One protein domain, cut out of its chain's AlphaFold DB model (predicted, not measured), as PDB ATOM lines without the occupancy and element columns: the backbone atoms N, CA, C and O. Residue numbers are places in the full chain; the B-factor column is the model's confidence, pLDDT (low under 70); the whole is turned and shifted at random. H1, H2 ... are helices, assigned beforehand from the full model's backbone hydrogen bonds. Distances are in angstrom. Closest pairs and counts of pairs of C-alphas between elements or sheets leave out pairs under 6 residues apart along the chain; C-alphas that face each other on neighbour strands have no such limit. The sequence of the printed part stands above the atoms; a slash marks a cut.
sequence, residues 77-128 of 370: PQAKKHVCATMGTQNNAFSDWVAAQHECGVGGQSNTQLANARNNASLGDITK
ATOM      1  N   PRO A  77     246.002 258.702 250.358       58.66
ATOM      2  CA  PRO A  77     246.149 258.484 251.804       58.66
ATOM      3  C   PRO A  77     246.629 259.716 252.594       58.66
ATOM      4  O   PRO A  77     246.335 259.841 253.781       58.66
ATOM      5  N   GLN A  78     247.345 260.634 251.938       60.19
ATOM      6  CA  GLN A  78     247.857 261.872 252.531       60.19
ATOM      7  C   GLN A  78     246.748 262.878 252.873       60.19
ATOM      8  O   GLN A  78     246.777 263.464 253.952       60.19
ATOM      9  N   ALA A  79     245.726 263.034 252.025       62.12
ATOM     10  CA  ALA A  79     244.603 263.924 252.326       62.12
ATOM     11  C   ALA A  79     243.760 263.403 253.489       62.12
ATOM     12  O   ALA A  79     243.378 264.170 254.366       62.12
ATOM     13  N   LYS A  80     243.549 262.085 253.565       65.44
ATOM     14  CA  LYS A  80     242.860 261.464 254.706       65.44
ATOM     15  C   LYS A  80     243.616 261.681 256.008       65.44
ATOM     16  O   LYS A  80     243.007 262.039 257.008       65.44
ATOM     17  N   LYS A  81     244.943 261.522 255.990       69.69
ATOM     18  CA  LYS A  81     245.793 261.837 257.145       69.69
ATOM     19  C   LYS A  81     245.685 263.303 257.544       69.69
ATOM     20  O   LYS A  81     245.542 263.587 258.726       69.69
ATOM     21  N   HIS A  82     245.693 264.213 256.573       70.00
ATOM     22  CA  HIS A  82     245.558 265.643 256.829       70.00
ATOM     23  C   HIS A  82     244.191 266.008 257.426       70.00
ATOM     24  O   HIS A  82     244.135 266.709 258.434       70.00
ATOM     25  N   VAL A  83     243.094 265.494 256.863       69.00
ATOM     26  CA  VAL A  83     241.733 265.729 257.372       69.00
ATOM     27  C   VAL A  83     241.546 265.097 258.753       69.00
ATOM     28  O   VAL A  83     241.016 265.747 259.649       69.00
ATOM     29  N   CYS A  84     242.041 263.872 258.957       72.00
ATOM     30  CA  CYS A  84     242.024 263.211 260.260       72.00
ATOM     31  C   CYS A  84     242.791 264.017 261.313       72.00
ATOM     32  O   CYS A  84     242.248 264.276 262.382       72.00
ATOM     33  N   ALA A  85     244.018 264.448 261.006       71.88
ATOM     34  CA  ALA A  85     244.835 265.225 261.930       71.88
ATOM     35  C   ALA A  85     244.173 266.571 262.243       71.88
ATOM     36  O   ALA A  85     244.038 266.930 263.405       71.88
ATOM     37  N   THR A  86     243.670 267.269 261.222       69.06
ATOM     38  CA  THR A  86     242.995 268.564 261.386       69.06
ATOM     39  C   THR A  86     241.736 268.439 262.245       69.06
ATOM     40  O   THR A  86     241.549 269.221 263.174       69.06
ATOM     41  N   MET A  87     240.891 267.438 261.987       75.69
ATOM     42  CA  MET A  87     239.675 267.212 262.770       75.69
ATOM     43  C   MET A  87     239.992 266.749 264.195       75.69
ATOM     44  O   MET A  87     239.394 267.247 265.143       75.69
ATOM     45  N   GLY A  88     240.955 265.839 264.347       69.94
ATOM     46  CA  GLY A  88     241.400 265.334 265.642       69.94
ATOM     47  C   GLY A  88     242.070 266.394 266.520       69.94
ATOM     48  O   GLY A  88     241.951 266.367 267.740       69.94
ATOM     49  N   THR A  89     242.738 267.378 265.918       72.50
ATOM     50  CA  THR A  89     243.208 268.566 266.638       72.50
ATOM     51  C   THR A  89     242.042 269.493 266.990       72.50
ATOM     52  O   THR A  89     241.971 269.968 268.118       72.50
ATOM     53  N   GLN A  90     241.086 269.718 266.079       74.56
ATOM     54  CA  GLN A  90     239.926 270.586 266.346       74.56
ATOM     55  C   GLN A  90     239.013 270.066 267.466       74.56
ATOM     56  O   GLN A  90     238.426 270.867 268.188       74.56
ATOM     57  N   ASN A  91     238.875 268.749 267.621       77.06
ATOM     58  CA  ASN A  91     238.065 268.146 268.681       77.06
ATOM     59  C   ASN A  91     238.885 267.675 269.896       77.06
ATOM     60  O   ASN A  91     238.334 266.991 270.757       77.06
ATOM     61  N   ASN A  92     240.168 268.049 269.979       78.38
ATOM     62  CA  ASN A  92     241.097 267.655 271.044       78.38
ATOM     63  C   ASN A  92     241.236 266.128 271.240       78.38
ATOM     64  O   ASN A  92     241.522 265.669 272.344       78.38
ATOM     65  N   ALA A  93     241.044 265.327 270.187       77.38
ATOM     66  CA  ALA A  93     241.249 263.880 270.233       77.38
ATOM     67  C   ALA A  93     242.733 263.477 270.288       77.38
ATOM     68  O   ALA A  93     243.035 262.345 270.663       77.38
ATOM     69  N   PHE A  94     243.656 264.374 269.922       81.50
ATOM     70  CA  PHE A  94     245.097 264.116 269.924       81.50
ATOM     71  C   PHE A  94     245.836 265.095 270.836       81.50
ATOM     72  O   PHE A  94     245.583 266.298 270.792       81.50
ATOM     73  N   SER A  95     246.768 264.578 271.639       71.06
ATOM     74  CA  SER A  95     247.580 265.370 272.573       71.06
ATOM     75  C   SER A  95     248.565 266.304 271.873       71.06
ATOM     76  O   SER A  95     248.918 267.348 272.414       71.06
ATOM     77  N   ASP A  96     249.024 265.919 270.681       63.59
ATOM     78  CA  ASP A  96     250.030 266.628 269.899       63.59
ATOM     79  C   ASP A  96     250.049 266.139 268.435       63.59
ATOM     80  O   ASP A  96     249.324 265.223 268.034       63.59
ATOM     81  N   TRP A  97     250.894 266.770 267.616       50.47
ATOM     82  CA  TRP A  97     251.062 266.446 266.198       50.47
ATOM     83  C   TRP A  97     251.609 265.027 265.945       50.47
ATOM     84  O   TRP A  97     251.229 264.392 264.959       50.47
ATOM     85  N   VAL A  98     252.465 264.496 266.824       62.53
ATOM     86  CA  VAL A  98     253.037 263.146 266.678       62.53
ATOM     87  C   VAL A  98     251.965 262.093 266.952       62.53
ATOM     88  O   VAL A  98     251.819 261.149 266.169       62.53
ATOM     89  N   ALA A  99     251.169 262.291 268.005       67.62
ATOM     90  CA  ALA A  99     249.993 261.488 268.303       67.62
ATOM     91  C   ALA A  99     249.013 261.517 267.123       67.62
ATOM     92  O   ALA A  99     248.607 260.463 266.647       67.62
ATOM     93  N   ALA A 100     248.731 262.693 266.553       63.47
ATOM     94  CA  ALA A 100     247.884 262.802 265.366       63.47
ATOM     95  C   ALA A 100     248.424 261.977 264.181       63.47
ATOM     96  O   ALA A 100     247.662 261.291 263.502       63.47
ATOM     97  N   GLN A 101     249.737 261.980 263.942       67.38
ATOM     98  CA  GLN A 101     250.340 261.223 262.843       67.38
ATOM     99  C   GLN A 101     250.312 259.702 263.067       67.38
ATOM    100  O   GLN A 101     250.143 258.942 262.105       67.38
ATOM    101  N   HIS A 102     250.459 259.256 264.318       73.69
ATOM    102  CA  HIS A 102     250.329 257.851 264.699       73.69
ATOM    103  C   HIS A 102     248.876 257.376 264.586       73.69
ATOM    104  O   HIS A 102     248.595 256.406 263.878       73.69
ATOM    105  N   GLU A 103     247.952 258.103 265.211       77.62
ATOM    106  CA  GLU A 103     246.532 257.772 265.324       77.62
ATOM    107  C   GLU A 103     245.799 257.838 263.976       77.62
ATOM    108  O   GLU A 103     245.023 256.942 263.634       77.62
ATOM    109  N   CYS A 104     246.121 258.830 263.142       75.62
ATOM    110  CA  CYS A 104     245.649 258.925 261.755       75.62
ATOM    111  C   CYS A 104     246.441 258.041 260.773       75.62
ATOM    112  O   CYS A 104     246.211 258.061 259.562       75.62
ATOM    113  N   GLY A 105     247.427 257.291 261.262       74.62
ATOM    114  CA  GLY A 105     248.201 256.327 260.495       74.62
ATOM    115  C   GLY A 105     247.797 254.903 260.845       74.62
ATOM    116  O   GLY A 105     246.912 254.327 260.219       74.62
ATOM    117  N   VAL A 106     248.491 254.343 261.830       76.62
ATOM    118  CA  VAL A 106     248.352 252.949 262.274       76.62
ATOM    119  C   VAL A 106     247.520 252.806 263.552       76.62
ATOM    120  O   VAL A 106     247.077 251.702 263.843       76.62
ATOM    121  N   GLY A 107     247.268 253.898 264.284       76.88
ATOM    122  CA  GLY A 107     246.511 253.896 265.546       76.88
ATOM    123  C   GLY A 107     244.987 253.805 265.386       76.88
ATOM    124  O   GLY A 107     244.256 253.675 266.359       76.88
ATOM    125  N   GLY A 108     244.477 253.792 264.149       80.81
ATOM    126  CA  GLY A 108     243.085 253.426 263.860       80.81
ATOM    127  C   GLY A 108     242.049 254.545 264.018       80.81
ATOM    128  O   GLY A 108     240.877 254.321 263.714       80.81
ATOM    129  N   GLN A 109     242.447 255.763 264.392       81.12
ATOM    130  CA  GLN A 109     241.531 256.905 264.550       81.12
ATOM    131  C   GLN A 109     241.111 257.554 263.227       81.12
ATOM    132  O   GLN A 109     240.167 258.343 263.206       81.12
ATOM    133  N   SER A 110     241.754 257.196 262.112       76.38
ATOM    134  CA  SER A 110     241.438 257.706 260.771       76.38
ATOM    135  C   SER A 110     239.946 257.689 260.455       76.38
ATOM    136  O   SER A 110     239.370 258.730 260.160       76.38
ATOM    137  N   ASN A 111     239.290 256.533 260.564       73.19
ATOM    138  CA  ASN A 111     237.879 256.413 260.190       73.19
ATOM    139  C   ASN A 111     236.971 257.253 261.100       73.19
ATOM    140  O   ASN A 111     236.041 257.891 260.612       73.19
ATOM    141  N   THR A 112     237.272 257.301 262.401       80.62
ATOM    142  CA  THR A 112     236.534 258.098 263.390       80.62
ATOM    143  C   THR A 112     236.637 259.588 263.085       80.62
ATOM    144  O   THR A 112     235.624 260.282 263.014       80.62
ATOM    145  N   GLN A 113     237.850 260.094 262.848       78.62
ATOM    146  CA  GLN A 113     238.041 261.519 262.584       78.62
ATOM    147  C   GLN A 113     237.547 261.929 261.198       78.62
ATOM    148  O   GLN A 113     237.024 263.030 261.056       78.62
ATOM    149  N   LEU A 114     237.606 261.048 260.193       72.94
ATOM    150  CA  LEU A 114     236.942 261.293 258.910       72.94
ATOM    151  C   LEU A 114     235.411 261.334 259.071       72.94
ATOM    152  O   LEU A 114     234.760 262.225 258.528       72.94
ATOM    153  N   ALA A 115     234.818 260.437 259.863       74.25
ATOM    154  CA  ALA A 115     233.382 260.488 260.151       74.25
ATOM    155  C   ALA A 115     232.980 261.799 260.855       74.25
ATOM    156  O   ALA A 115     231.961 262.394 260.504       74.25
ATOM    157  N   ASN A 116     233.807 262.293 261.782       76.00
ATOM    158  CA  ASN A 116     233.606 263.589 262.439       76.00
ATOM    159  C   ASN A 116     233.760 264.764 261.458       76.00
ATOM    160  O   ASN A 116     232.917 265.663 261.427       76.00
ATOM    161  N   ALA A 117     234.792 264.730 260.610       72.25
ATOM    162  CA  ALA A 117     235.081 265.760 259.613       72.25
ATOM    163  C   ALA A 117     233.949 265.917 258.593       72.25
ATOM    164  O   ALA A 117     233.654 267.033 258.173       72.25
ATOM    165  N   ARG A 118     233.231 264.832 258.278       70.38
ATOM    166  CA  ARG A 118     232.032 264.855 257.430       70.38
ATOM    167  C   ARG A 118     230.975 265.857 257.907       70.38
ATOM    168  O   ARG A 118     230.232 266.418 257.101       70.38
ATOM    169  N   ASN A 119     230.862 266.053 259.218       70.81
ATOM    170  CA  ASN A 119     229.889 266.959 259.825       70.81
ATOM    171  C   ASN A 119     230.426 268.382 260.010       70.81
ATOM    172  O   ASN A 119     229.657 269.281 260.335       70.81
ATOM    173  N   ASN A 120     231.711 268.603 259.735       67.75
ATOM    174  CA  ASN A 120     232.346 269.909 259.772       67.75
ATOM    175  C   ASN A 120     232.132 270.651 258.440       67.75
ATOM    176  O   ASN A 120     232.372 270.100 257.367       67.75
ATOM    177  N   ALA A 121     231.715 271.917 258.503       63.56
ATOM    178  CA  ALA A 121     231.414 272.731 257.321       63.56
ATOM    179  C   ALA A 121     232.630 272.996 256.409       63.56
ATOM    180  O   ALA A 121     232.452 273.220 255.218       63.56
ATOM    181  N   SER A 122     233.850 272.963 256.957       61.78
ATOM    182  CA  SER A 122     235.098 273.235 256.225       61.78
ATOM    183  C   SER A 122     235.835 271.981 255.752       61.78
ATOM    184  O   SER A 122     236.654 272.065 254.846       61.78
ATOM    185  N   LEU A 123     235.560 270.822 256.362       59.56
ATOM    186  CA  LEU A 123     236.258 269.566 256.061       59.56
ATOM    187  C   LEU A 123     235.360 268.537 255.368       59.56
ATOM    188  O   LEU A 123     235.878 267.623 254.730       59.56
ATOM    189  N   GLY A 124     234.035 268.689 255.458       61.00
ATOM    190  CA  GLY A 124     233.062 267.700 255.000       61.00
ATOM    191  C   GLY A 124     233.173 267.364 253.516       61.00
ATOM    192  O   GLY A 124     233.269 266.184 253.169       61.00
ATOM    193  N   ASP A 125     233.251 268.387 252.667       59.03
ATOM    194  CA  ASP A 125     233.386 268.246 251.209       59.03
ATOM    195  C   ASP A 125     234.761 267.652 250.810       59.03
ATOM    196  O   ASP A 125     234.891 266.999 249.777       59.03
ATOM    197  N   ILE A 126     235.781 267.803 251.667       59.50
ATOM    198  CA  ILE A 126     237.171 267.365 251.433       59.50
ATOM    199  C   ILE A 126     237.395 265.915 251.890       59.50
ATOM    200  O   ILE A 126     238.301 265.233 251.412       59.50
ATOM    201  N   THR A 127     236.563 265.408 252.804       61.19
ATOM    202  CA  THR A 127     236.732 264.080 253.413       61.19
ATOM    203  C   THR A 127     236.774 262.931 252.397       61.19
ATOM    204  O   THR A 127     237.325 261.878 252.712       61.19
ATOM    205  N   LYS A 128     236.191 263.111 251.195       66.06
ATOM    206  CA  LYS A 128     236.122 262.131 250.084       66.06
ATOM    207  C   LYS A 128     235.789 260.689 250.524       66.06
ATOM    208  O   LYS A 128     236.228 259.733 249.898       66.06
TER     209      LYS A 128
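This is residues 77 to 128 of the 370 residues of the protein "IncF plasmid conjugative transfer pilus assemblyprotein TraH" of Vibrio sp. F12 FF_152 (UniProt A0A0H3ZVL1). A longer helix, H1, has two short helices, H2 and H3, packed across it at steep angles, the three centres making a triangle. After H3, a tail without a named element, residues 118 to 128, folds back. The printed part has 52 residues with three named helices, in the order H1, H2, H3, and no named strand; the class is all helix. It is compact, with a radius of gyration of the C-alphas of 9.5 A and spans of 25 by 21 by 14 A.

H1, residues 77 to 90, begins at C-alpha 77 (246.149, 258.484, 251.804) and is 19.9 A long. H2, residues 97 to 103, measures 9.8 A. H3, residues 110 to 117, measures 10.3 A and ends at C-alpha 117 (235.081, 265.760, 259.613).

H1 and H2 touch, closest at the C-alphas of Ala 85 and Ala 100, 5.2 A apart, with a steep tilt of 63 degrees, opposite ways. H1 and H3 touch, closest at the C-alphas of Cys 84 and Gln 113, 4.9 A apart, with a steep tilt of 59 degrees, the same way. H2 and H3 are close but not clearly touching, with the closest C-alphas, of Glu 103 and Ser 110, 6.8 A apart. In H1, H2 and H3 every O i to N i+4 pair is within hydrogen-bond range.

The C-alphas farthest apart, of Val 106 and Ala 121, are 26.5 A apart. The printed part has no cut, and both links are short. Mean pLDDT of the printed part is 70.1; 23 residues are under 70, among them 96 to 101 and 120 to 128.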